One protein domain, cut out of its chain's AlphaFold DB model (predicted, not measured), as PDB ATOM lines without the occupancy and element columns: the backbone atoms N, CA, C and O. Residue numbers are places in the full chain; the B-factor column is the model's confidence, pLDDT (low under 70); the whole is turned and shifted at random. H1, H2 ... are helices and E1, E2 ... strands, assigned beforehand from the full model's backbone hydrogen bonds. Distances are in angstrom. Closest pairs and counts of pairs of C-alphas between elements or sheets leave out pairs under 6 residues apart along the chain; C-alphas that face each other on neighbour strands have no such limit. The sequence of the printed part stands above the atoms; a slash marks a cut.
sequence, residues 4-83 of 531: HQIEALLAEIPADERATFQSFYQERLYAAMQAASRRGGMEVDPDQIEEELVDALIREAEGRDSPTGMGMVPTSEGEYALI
ATOM      1  N   HIS A   4      39.411  -4.003 -17.918       71.75
ATOM      2  CA  HIS A   4      39.460  -3.115 -16.764       71.75
ATOM      3  C   HIS A   4      39.352  -1.604 -17.070       71.75
ATOM      4  O   HIS A   4      38.760  -0.870 -16.286       71.75
ATOM      5  N   GLN A   5      39.905  -1.107 -18.182       71.19
ATOM      6  CA  GLN A   5      39.793   0.315 -18.549       71.19
ATOM      7  C   GLN A   5      38.410   0.663 -19.096       71.19
ATOM      8  O   GLN A   5      37.903   1.751 -18.835       71.19
ATOM      9  N   ILE A   6      37.779  -0.284 -19.792       71.50
ATOM     10  CA  ILE A   6      36.391  -0.157 -20.240       71.50
ATOM     11  C   ILE A   6      35.461  -0.198 -19.024       71.50
ATOM     12  O   ILE A   6      34.569   0.639 -18.918       71.50
ATOM     13  N   GLU A   7      35.699  -1.098 -18.064       74.75
ATOM     14  CA  GLU A   7      34.957  -1.114 -16.797       74.75
ATOM     15  C   GLU A   7      35.121   0.191 -16.008       74.75
ATOM     16  O   GLU A   7      34.134   0.699 -15.478       74.75
ATOM     17  N   ALA A   8      36.331   0.759 -15.958       72.12
ATOM     18  CA  ALA A   8      36.575   2.045 -15.306       72.12
ATOM     19  C   ALA A   8      35.813   3.187 -15.997       72.12
ATOM     20  O   ALA A   8      35.176   3.992 -15.322       72.12
ATOM     21  N   LEU A   9      35.804   3.218 -17.333       73.88
ATOM     22  CA  LEU A   9      35.047   4.207 -18.101       73.88
ATOM     23  C   LEU A   9      33.531   4.059 -17.875       73.88
ATOM     24  O   LEU A   9      32.832   5.041 -17.648       73.88
ATOM     25  N   LEU A  10      33.018   2.825 -17.878       75.44
ATOM     26  CA  LEU A  10      31.603   2.526 -17.630       75.44
ATOM     27  C   LEU A  10      31.174   2.788 -16.178       75.44
ATOM     28  O   LEU A  10      29.984   2.991 -15.920       75.44
ATOM     29  N   ALA A  11      32.109   2.767 -15.224       75.81
ATOM     30  CA  ALA A  11      31.834   3.068 -13.823       75.81
ATOM     31  C   ALA A  11      31.527   4.557 -13.594       75.81
ATOM     32  O   ALA A  11      30.692   4.859 -12.741       75.81
ATOM     33  N   GLU A  12      32.136   5.448 -14.381       77.94
ATOM     34  CA  GLU A  12      31.904   6.901 -14.338       77.94
ATOM     35  C   GLU A  12      30.584   7.314 -15.018       77.94
ATOM     36  O   GLU A  12      30.044   8.383 -14.741       77.94
ATOM     37  N   ILE A  13      30.023   6.457 -15.880       79.75
ATOM     38  CA  ILE A  13      28.767   6.730 -16.590       79.75
ATOM     39  C   ILE A  13      27.564   6.357 -15.702       79.75
ATOM     40  O   ILE A  13      27.498   5.216 -15.206       79.75
ATOM     41  N   PRO A  14      26.582   7.271 -15.528       83.38
ATOM     42  CA  PRO A  14      25.335   6.993 -14.822       83.38
ATOM     43  C   PRO A  14      24.669   5.702 -15.308       83.38
ATOM     44  O   PRO A  14      24.653   5.392 -16.499       83.38
ATOM     45  N   ALA A  15      24.134   4.906 -14.379       82.56
ATOM     46  CA  ALA A  15      23.646   3.560 -14.684       82.56
ATOM     47  C   ALA A  15      22.520   3.531 -15.737       82.56
ATOM     48  O   ALA A  15      22.404   2.555 -16.477       82.56
ATOM     49  N   ASP A  16      21.715   4.589 -15.801       83.62
ATOM     50  CA  ASP A  16      20.645   4.825 -16.770       83.62
ATOM     51  C   ASP A  16      21.150   5.199 -18.174       83.62
ATOM     52  O   ASP A  16      20.466   4.916 -19.156       83.62
ATOM     53  N   GLU A  17      22.370   5.725 -18.301       82.88
ATOM     54  CA  GLU A  17      22.973   6.112 -19.586       82.88
ATOM     55  C   GLU A  17      23.885   5.034 -20.195       82.88
ATOM     56  O   GLU A  17      24.210   5.081 -21.385       82.88
ATOM     57  N   ARG A  18      24.261   4.008 -19.419       85.69
ATOM     58  CA  ARG A  18      25.183   2.941 -19.860       85.69
ATOM     59  C   ARG A  18      24.748   2.242 -21.145       85.69
ATOM     60  O   ARG A  18      25.597   1.924 -21.974       85.69
ATOM     61  N   ALA A  19      23.449   2.010 -21.332       82.75
ATOM     62  CA  ALA A  19      22.932   1.357 -22.537       82.75
ATOM     63  C   ALA A  19      23.122   2.226 -23.795       82.75
ATOM     64  O   ALA A  19      23.465   1.714 -24.867       82.75
ATOM     65  N   THR A  20      22.946   3.543 -23.658       81.94
ATOM     66  CA  THR A  20      23.171   4.511 -24.737       81.94
ATOM     67  C   THR A  20      24.650   4.583 -25.086       81.94
ATOM     68  O   THR A  20      25.014   4.438 -26.255       81.94
ATOM     69  N   PHE A  21      25.513   4.698 -24.074       86.44
ATOM     70  CA  PHE A  21      26.956   4.715 -24.279       86.44
ATOM     71  C   PHE A  21      27.470   3.417 -24.917       86.44
ATOM     72  O   PHE A  21      28.261   3.460 -25.855       86.44
ATOM     73  N   GLN A  22      26.982   2.256 -24.472       87.00
ATOM     74  CA  GLN A  22      27.357   0.965 -25.050       87.00
ATOM     75  C   GLN A  22      26.974   0.866 -26.534       87.00
ATOM     76  O   GLN A  22      27.750   0.341 -27.333       87.00
ATOM     77  N   SER A  23      25.810   1.399 -26.916       84.62
ATOM     78  CA  SER A  23      25.368   1.433 -28.316       84.62
ATOM     79  C   SER A  23      26.270   2.339 -29.164       84.62
ATOM     80  O   SER A  23      26.729   1.927 -30.229       84.62
ATOM     81  N   PHE A  24      26.594   3.532 -28.658       88.50
ATOM     82  CA  PHE A  24      27.518   4.463 -29.311       88.50
ATOM     83  C   PHE A  24      28.927   3.871 -29.474       88.50
ATOM     84  O   PHE A  24      29.528   3.953 -30.546       88.50
ATOM     85  N   TYR A  25      29.439   3.223 -28.427       90.56
ATOM     86  CA  TYR A  25      30.727   2.540 -28.446       90.56
ATOM     87  C   TYR A  25      30.771   1.440 -29.518       90.56
ATOM     88  O   TYR A  25      31.703   1.396 -30.322       90.56
ATOM     89  N   GLN A  26      29.736   0.594 -29.590       92.81
ATOM     90  CA  GLN A  26      29.637  -0.466 -30.601       92.81
ATOM     91  C   GLN A  26      29.589   0.089 -32.030       92.81
ATOM     92  O   GLN A  26      30.236  -0.461 -32.925       92.81
ATOM     93  N   GLU A  27      28.867   1.190 -32.253       91.69
ATOM     94  CA  GLU A  27      28.810   1.860 -33.556       91.69
ATOM     95  C   GLU A  27      30.191   2.380 -33.983       91.69
ATOM     96  O   GLU A  27      30.641   2.128 -35.107       91.69
ATOM     97  N   ARG A  28      30.906   3.054 -33.072       92.19
ATOM     98  CA  ARG A  28      32.257   3.572 -33.327       92.19
ATOM     99  C   ARG A  28      33.273   2.451 -33.551       92.19
ATOM    100  O   ARG A  28      34.088   2.568 -34.467       92.19
ATOM    101  N   LEU A  29      33.191   1.356 -32.794       93.75
ATOM    102  CA  LEU A  29      34.040   0.176 -32.980       93.75
ATOM    103  C   LEU A  29      33.827  -0.451 -34.354       93.75
ATOM    104  O   LEU A  29      34.788  -0.691 -35.087       93.75
ATOM    105  N   TYR A  30      32.572  -0.615 -34.764       92.31
ATOM    106  CA  TYR A  30      32.251  -1.122 -36.092       92.31
ATOM    107  C   TYR A  30      32.785  -0.207 -37.208       92.31
ATOM    108  O   TYR A  30      33.380  -0.686 -38.181       92.31
ATOM    109  N   ALA A  31      32.645   1.115 -37.059       91.81
ATOM    110  CA  ALA A  31      33.189   2.090 -38.004       91.81
ATOM    111  C   ALA A  31      34.729   2.054 -38.069       91.81
ATOM    112  O   ALA A  31      35.299   2.100 -39.166       91.81
ATOM    113  N   ALA A  32      35.406   1.917 -36.924       92.50
ATOM    114  CA  ALA A  32      36.861   1.806 -36.837       92.50
ATOM    115  C   ALA A  32      37.374   0.525 -37.515       92.50
ATOM    116  O   ALA A  32      38.284   0.591 -38.345       92.50
ATOM    117  N   MET A  33      36.722  -0.618 -37.271       93.69
ATOM    118  CA  MET A  33      37.029  -1.884 -37.947       93.69
ATOM    119  C   MET A  33      36.832  -1.784 -39.466       93.69
ATOM    120  O   MET A  33      37.691  -2.220 -40.241       93.69
ATOM    121  N   GLN A  34      35.746  -1.150 -39.932       92.75
ATOM    122  CA  GLN A  34      35.549  -0.912 -41.364       92.75
ATOM    123  C   GLN A  34      36.647  -0.019 -41.953       92.75
ATOM    124  O   GLN A  34      37.163  -0.317 -43.032       92.75
ATOM    125  N   ALA A  35      37.024   1.061 -41.266       91.06
ATOM    126  CA  ALA A  35      38.073   1.966 -41.725       91.06
ATOM    127  C   ALA A  35      39.436   1.261 -41.806       91.06
ATOM    128  O   ALA A  35      40.159   1.459 -42.785       91.06
ATOM    129  N   ALA A  36      39.757   0.404 -40.833       91.31
ATOM    130  CA  ALA A  36      40.967  -0.411 -40.833       91.31
ATOM    131  C   ALA A  36      40.978  -1.415 -41.995       91.31
ATOM    132  O   ALA A  36      41.955  -1.477 -42.741       91.31
ATOM    133  N   SER A  37      39.863  -2.118 -42.237       89.56
ATOM    134  CA  SER A  37      39.764  -3.090 -43.337       89.56
ATOM    135  C   SER A  37      39.991  -2.458 -44.722       89.56
ATOM    136  O   SER A  37      40.608  -3.067 -45.595       89.56
ATOM    137  N   ARG A  38      39.569  -1.197 -44.916       91.38
ATOM    138  CA  ARG A  38      39.766  -0.449 -46.170       91.38
ATOM    139  C   ARG A  38      41.216  -0.028 -46.418       91.38
ATOM    140  O   ARG A  38      41.559   0.226 -47.570       91.38
ATOM    141  N   ARG A  39      42.070   0.053 -45.387       88.12
ATOM    142  CA  ARG A  39      43.489   0.443 -45.540       88.12
ATOM    143  C   ARG A  39      44.389  -0.682 -46.065       88.12
ATOM    144  O   ARG A  39      45.543  -0.403 -46.358       88.12
ATOM    145  N   GLY A  40      43.856  -1.900 -46.217       68.44
ATOM    146  CA  GLY A  40      44.367  -2.992 -47.055       68.44
ATOM    147  C   GLY A  40      45.885  -3.210 -47.068       68.44
ATOM    148  O   GLY A  40      46.578  -2.642 -47.908       68.44
ATOM    149  N   GLY A  41      46.395  -4.115 -46.222       65.31
ATOM    150  CA  GLY A  41      47.766  -4.625 -46.387       65.31
ATOM    151  C   GLY A  41      48.391  -5.363 -45.202       65.31
ATOM    152  O   GLY A  41      49.370  -6.076 -45.397       65.31
ATOM    153  N   MET A  42      47.835  -5.240 -43.999       68.19
ATOM    154  CA  MET A  42      48.276  -5.975 -42.810       68.19
ATOM    155  C   MET A  42      47.065  -6.571 -42.103       68.19
ATOM    156  O   MET A  42      45.991  -5.973 -42.111       68.19
ATOM    157  N   GLU A  43      47.242  -7.764 -41.541       87.31
ATOM    158  CA  GLU A  43      46.307  -8.371 -40.596       87.31
ATOM    159  C   GLU A  43      46.208  -7.420 -39.397       87.31
ATOM    160  O   GLU A  43      47.181  -7.235 -38.670       87.31
ATOM    161  N   VAL A  44      45.089  -6.698 -39.290       84.50
ATOM    162  CA  VAL A  44      44.877  -5.728 -38.214       84.50
ATOM    163  C   VAL A  44      44.300  -6.481 -37.029       84.50
ATOM    164  O   VAL A  44      43.235  -7.087 -37.153       84.50
ATOM    165  N   ASP A  45      45.017  -6.447 -35.911       92.44
ATOM    166  CA  ASP A  45      44.583  -7.035 -34.651       92.44
ATOM    167  C   ASP A  45      43.345  -6.277 -34.125       92.44
ATOM    168  O   ASP A  45      43.435  -5.062 -33.906       92.44
ATOM    169  N   PRO A  46      42.177  -6.933 -33.964       90.00
ATOM    170  CA  PRO A  46      40.978  -6.301 -33.418       90.00
ATOM    171  C   PRO A  46      41.217  -5.634 -32.062       90.00
ATOM    172  O   PRO A  46      40.697  -4.541 -31.838       90.00
ATOM    173  N   ASP A  47      42.062  -6.232 -31.218       89.19
ATOM    174  CA  ASP A  47      42.360  -5.719 -29.878       89.19
ATOM    175  C   ASP A  47      43.093  -4.370 -29.958       89.19
ATOM    176  O   ASP A  47      42.860  -3.471 -29.150       89.19
ATOM    177  N   GLN A  48      43.936  -4.186 -30.981       90.38
ATOM    178  CA  GLN A  48      44.626  -2.918 -31.222       90.38
ATOM    179  C   GLN A  48      43.655  -1.822 -31.691       90.38
ATOM    180  O   GLN A  48      43.782  -0.673 -31.276       90.38
ATOM    181  N   ILE A  49      42.677  -2.157 -32.543       91.44
ATOM    182  CA  ILE A  49      41.653  -1.194 -32.991       91.44
ATOM    183  C   ILE A  49      40.796  -0.749 -31.807       91.44
ATOM    184  O   ILE A  49      40.452   0.429 -31.699       91.44
ATOM    185  N   GLU A  50      40.435  -1.692 -30.940       91.31
ATOM    186  CA  GLU A  50      39.649  -1.420 -29.743       91.31
ATOM    187  C   GLU A  50      40.409  -0.512 -28.768       91.31
ATOM    188  O   GLU A  50      39.855   0.483 -28.301       91.31
ATOM    189  N   GLU A  51      41.694  -0.789 -28.536       88.50
ATOM    190  CA  GLU A  51      42.586   0.041 -27.719       88.50
ATOM    191  C   GLU A  51      42.709   1.471 -28.271       88.50
ATOM    192  O   GLU A  51      42.475   2.438 -27.543       88.50
ATOM    193  N   GLU A  52      42.977   1.622 -29.572       91.00
ATOM    194  CA  GLU A  52      43.055   2.933 -30.231       91.00
ATOM    195  C   GLU A  52      41.726   3.705 -30.163       91.00
ATOM    196  O   GLU A  52      41.722   4.936 -30.041       91.00
ATOM    197  N   LEU A  53      40.589   3.002 -30.234       92.62
ATOM    198  CA  LEU A  53      39.268   3.609 -30.104       92.62
ATOM    199  C   LEU A  53      39.003   4.094 -28.679       92.62
ATOM    200  O   LEU A  53      38.520   5.213 -28.512       92.62
ATOM    201  N   VAL A  54      39.284   3.276 -27.665       88.19
ATOM    202  CA  VAL A  54      39.076   3.653 -26.259       88.19
ATOM    203  C   VAL A  54      39.922   4.879 -25.917       88.19
ATOM    204  O   VAL A  54      39.396   5.842 -25.359       88.19
ATOM    205  N   ASP A  55      41.185   4.911 -26.344       88.00
ATOM    206  CA  ASP A  55      42.056   6.076 -26.166       88.00
ATOM    207  C   ASP A  55      41.529   7.324 -26.891       88.00
ATOM    208  O   ASP A  55      41.639   8.442 -26.379       88.00
ATOM    209  N   ALA A  56      40.946   7.170 -28.085       89.62
ATOM    210  CA  ALA A  56      40.308   8.278 -28.793       89.62
ATOM    211  C   ALA A  56      39.065   8.793 -28.051       89.62
ATOM    212  O   ALA A  56      38.917  10.002 -27.892       89.62
ATOM    213  N   LEU A  57      38.217   7.897 -27.541       87.94
ATOM    214  CA  LEU A  57      37.025   8.261 -26.773       87.94
ATOM    215  C   LEU A  57      37.378   8.944 -25.449       87.94
ATOM    216  O   LEU A  57      36.718   9.908 -25.079       87.94
ATOM    217  N   ILE A  58      38.441   8.510 -24.765       85.56
ATOM    218  CA  ILE A  58      38.944   9.187 -23.561       85.56
ATOM    219  C   ILE A  58      39.434  10.596 -23.911       85.56
ATOM    220  O   ILE A  58      39.074  11.555 -23.234       85.56
ATOM    221  N   ARG A  59      40.210  10.765 -24.991       86.19
ATOM    222  CA  ARG A  59      40.672  12.099 -25.422       86.19
ATOM    223  C   ARG A  59      39.527  13.020 -25.840       86.19
ATOM    224  O   ARG A  59      39.596  14.218 -25.562       86.19
ATOM    225  N   GLU A  60      38.495  12.481 -26.484       85.81
ATOM    226  CA  GLU A  60      37.274  13.205 -26.852       85.81
ATOM    227  C   GLU A  60      36.462  13.588 -25.608       85.81
ATOM    228  O   GLU A  60      36.063  14.740 -25.483       85.81
ATOM    229  N   ALA A  61      36.303  12.682 -24.640       81.62
ATOM    230  CA  ALA A  61      35.619  12.929 -23.369       81.62
ATOM    231  C   ALA A  61      36.383  13.890 -22.439       81.62
ATOM    232  O   ALA A  61      35.773  14.588 -21.638       81.62
ATOM    233  N   GLU A  62      37.709  13.971 -22.553       82.25
ATOM    234  CA  GLU A  62      38.538  14.955 -21.844       82.25
ATOM    235  C   GLU A  62      38.668  16.290 -22.598       82.25
ATOM    236  O   GLU A  62      39.329  17.212 -22.121       82.25
ATOM    237  N   GLY A  63      38.099  16.399 -23.802       80.62
ATOM    238  CA  GLY A  63      38.183  17.605 -24.625       80.62
ATOM    239  C   GLY A  63      39.566  17.868 -25.226       80.62
ATOM    240  O   GLY A  63      39.777  18.937 -25.796       80.62
ATOM    241  N   ARG A  64      40.509  16.914 -25.158       84.94
ATOM    242  CA  ARG A  64      41.867  17.058 -25.726       84.94
ATOM    243  C   ARG A  64      41.860  17.187 -27.245       84.94
ATOM    244  O   ARG A  64      42.709  17.881 -27.801       84.94
ATOM    245  N   ASP A  65      40.907  16.526 -27.890       81.31
ATOM    246  CA  ASP A  65      40.737  16.557 -29.343       81.31
ATOM    247  C   ASP A  65      39.687  17.604 -29.787       81.31
ATOM    248  O   ASP A  65      39.440  17.774 -30.982       81.31
ATOM    249  N   SER A  66      39.093  18.343 -28.839       77.19
ATOM    250  CA  SER A  66      38.096  19.384 -29.101       77.19
ATOM    251  C   SER A  66      38.754  20.767 -29.223       77.19
ATOM    252  O   SER A  66      39.478  21.182 -28.315       77.19
ATOM    253  N   PRO A  67      38.482  21.557 -30.285       67.06
ATOM    254  CA  PRO A  67      39.026  22.910 -30.419       67.06
ATOM    255  C   PRO A  67      38.564  23.866 -29.310       67.06
ATOM    256  O   PRO A  67      39.199  24.895 -29.087       67.06
ATOM    257  N   THR A  68      37.460  23.548 -28.631       72.06
ATOM    258  CA  THR A  68      36.918  24.332 -27.515       72.06
ATOM    259  C   THR A  68      37.416  23.847 -26.152       72.06
ATOM    260  O   THR A  68      37.097  24.472 -25.144       72.06
ATOM    261  N   GLY A  69      38.175  22.744 -26.098       76.19
ATOM    262  CA  GLY A  69      38.599  22.099 -24.851       76.19
ATOM    263  C   GLY A  69      37.463  21.428 -24.070       76.19
ATOM    264  O   GLY A  69      37.688  20.952 -22.963       76.19
ATOM    265  N   MET A  70      36.248  21.405 -24.625       68.25
ATOM    266  CA  MET A  70      35.085  20.757 -24.022       68.25
ATOM    267  C   MET A  70      35.073  19.293 -24.433       68.25
ATOM    268  O   MET A  70      35.099  18.993 -25.631       68.25
ATOM    269  N   GLY A  71      35.055  18.404 -23.446       79.56
ATOM    270  CA  GLY A  71      34.888  16.985 -23.684       79.56
ATOM    271  C   GLY A  71      33.435  16.632 -23.938       79.56
ATOM    272  O   GLY A  71      32.560  17.322 -23.432       79.56
ATOM    273  N   MET A  72      33.151  15.605 -24.730       77.44
ATOM    274  CA  MET A  72      31.773  15.256 -25.105       77.44
ATOM    275  C   MET A  72      31.495  13.782 -24.823       77.44
ATOM    276  O   MET A  72      32.284  12.921 -25.209       77.44
ATOM    277  N   VAL A  73      30.365  13.493 -24.166       76.62
ATOM    278  CA  VAL A  73      29.849  12.126 -23.981       76.62
ATOM    279  C   VAL A  73      28.383  12.077 -24.422       76.62
ATOM    280  O   VAL A  73      27.591  12.924 -23.997       76.62
ATOM    281  N   PRO A  74      28.001  11.118 -25.283       72.62
ATOM    282  CA  PRO A  74      26.625  10.977 -25.741       72.62
ATOM    283  C   PRO A  74      25.721  10.399 -24.646       72.62
ATOM    284  O   PRO A  74      26.087   9.437 -23.968       72.62
ATOM    285  N   THR A  75      24.514  10.948 -24.528       75.12
ATOM    286  CA  THR A  75      23.460  10.527 -23.594       75.12
ATOM    287  C   THR A  75      22.155  10.254 -24.351       75.12
ATOM    288  O   THR A  75      22.036  10.528 -25.546       75.12
ATOM    289  N   SER A  76      21.138   9.698 -23.682       61.34
ATOM    290  CA  SER A  76      19.823   9.475 -24.313       61.34
ATOM    291  C   SER A  76      19.088  10.770 -24.675       61.34
ATOM    292  O   SER A  76      18.148  10.730 -25.466       61.34
ATOM    293  N   GLU A  77      19.501  11.902 -24.100       64.75
ATOM    294  CA  GLU A  77      18.896  13.221 -24.314       64.75
ATOM    295  C   GLU A  77      19.741  14.128 -25.232       64.75
ATOM    296  O   GLU A  77      19.330  15.250 -25.525       64.75
ATOM    297  N   GLY A  78      20.897  13.654 -25.724       78.62
ATOM    298  CA  GLY A  78      21.788  14.404 -26.614       78.62
ATOM    299  C   GLY A  78      23.269  14.170 -26.308       78.62
ATOM    300  O   GLY A  78      23.733  13.036 -26.267       78.62
ATOM    301  N   GLU A  79      24.024  15.249 -26.114       72.25
ATOM    302  CA  GLU A  79      25.441  15.221 -25.741       72.25
ATOM    303  C   GLU A  79      25.635  16.116 -24.508       72.25
ATOM    304  O   GLU A  79      25.148  17.249 -24.485       72.25
ATOM    305  N   TYR A  80      26.332  15.634 -23.474       61.50
ATOM    306  CA  TYR A  80      26.741  16.471 -22.341       61.50
ATOM    307  C   TYR A  80      28.230  16.800 -22.449       61.50
ATOM    308  O   TYR A  80      29.061  15.934 -22.738       61.50
ATOM    309  N   ALA A  81      28.555  18.069 -22.201       58.66
ATOM    310  CA  ALA A  81      29.927  18.532 -22.190       58.66
ATOM    311  C   ALA A  81      30.602  18.219 -20.846       58.66
ATOM    312  O   ALA A  81      30.277  18.827 -19.825       58.66
ATOM    313  N   LEU A  82      31.581  17.320 -20.858       49.38
ATOM    314  CA  LEU A  82      32.503  17.138 -19.747       49.38
ATOM    315  C   LEU A  82      33.492  18.304 -19.722       49.38
ATOM    316  O   LEU A  82      34.290  18.511 -20.639       49.38
ATOM    317  N   ILE A  83      33.447  19.075 -18.640       42.81
ATOM    318  CA  ILE A  83      34.511  20.023 -18.318       42.81
ATOM    319  C   ILE A  83      35.707  19.176 -17.865       42.81
ATOM    320  O   ILE A  83      35.532  18.387 -16.930       42.81
TER     321      ILE A  83
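AT A GLANCE: This is residues 4 to 83 of the 531 residues of an uncharacterized protein of Herpetosiphon aurantiacus (strain ATCC 23779 / DSM 785 / 114-95) (UniProt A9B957). Two long helices, H2 and H3, pack on each other through residues 28 to 36 of H2 and 46 to 53 of H3 and spread apart toward the hairpin of E1 and E2, where E1 bridges from the end of H3 to the beginning of H2. The short helix H1 lies near both long helices, and residues 37 to 43 stick out at the far end from the hairpin. The 80 printed residues hold three named helices, then two antiparallel strands, mostly helix. The whole is only just compact, close to loose, with a radius of gyration of the C-alphas of 13.7 A and spans of 39 by 28 by 23 A.

HOW THE PARTS SIT: E1, residues 71 to 75, and E2, residues 78 to 82, form an antiparallel hairpin at 147 degrees; N 71 and O 82 are 2.9 A apart and N 80 and O 73 3.0 A, within hydrogen-bond range. The closest C-alphas of E1 and H3, residues 46 to 61, are Gly 71 and Ala 61, 4.1 A. Those of E1 and H2, residues 18 to 38, are Thr 75 and Thr 20, 6.1 A. H2 and H3 touch, closest at the C-alphas of Leu 29 and Glu 50, 6.7 A, at a steep tilt of 55 degrees, opposite ways. H1, residues 4 to 12, is close to H3 but not clearly touching, closest at the C-alphas of Ile 6 and Val 54, 7.6 A. H1 is apart from E1 and E2. In H1, H2 and H3 every O i to N i+4 pair is within hydrogen-bond range.

IN THESE COORDINATES: E1 measures 13.1 A and E2 13.0 A, with C-alpha 82 at (32.503, 17.138, -19.747). H2 measures 30.3 A from C-alpha 18 at (25.183, 2.941, -19.860), H3 22.3 A, and H1 12.8 A from C-alpha 4 at (39.460, -3.115, -16.764).

THE WHOLE: The C-alphas farthest apart, Asp 16 and Gly 41, are 41.3 A apart. The printed part has no cut and no long link. Its mean pLDDT is 81.2, with residues 40 to 42, 67, 70, 76 to 77 and 80 to 83 under 70.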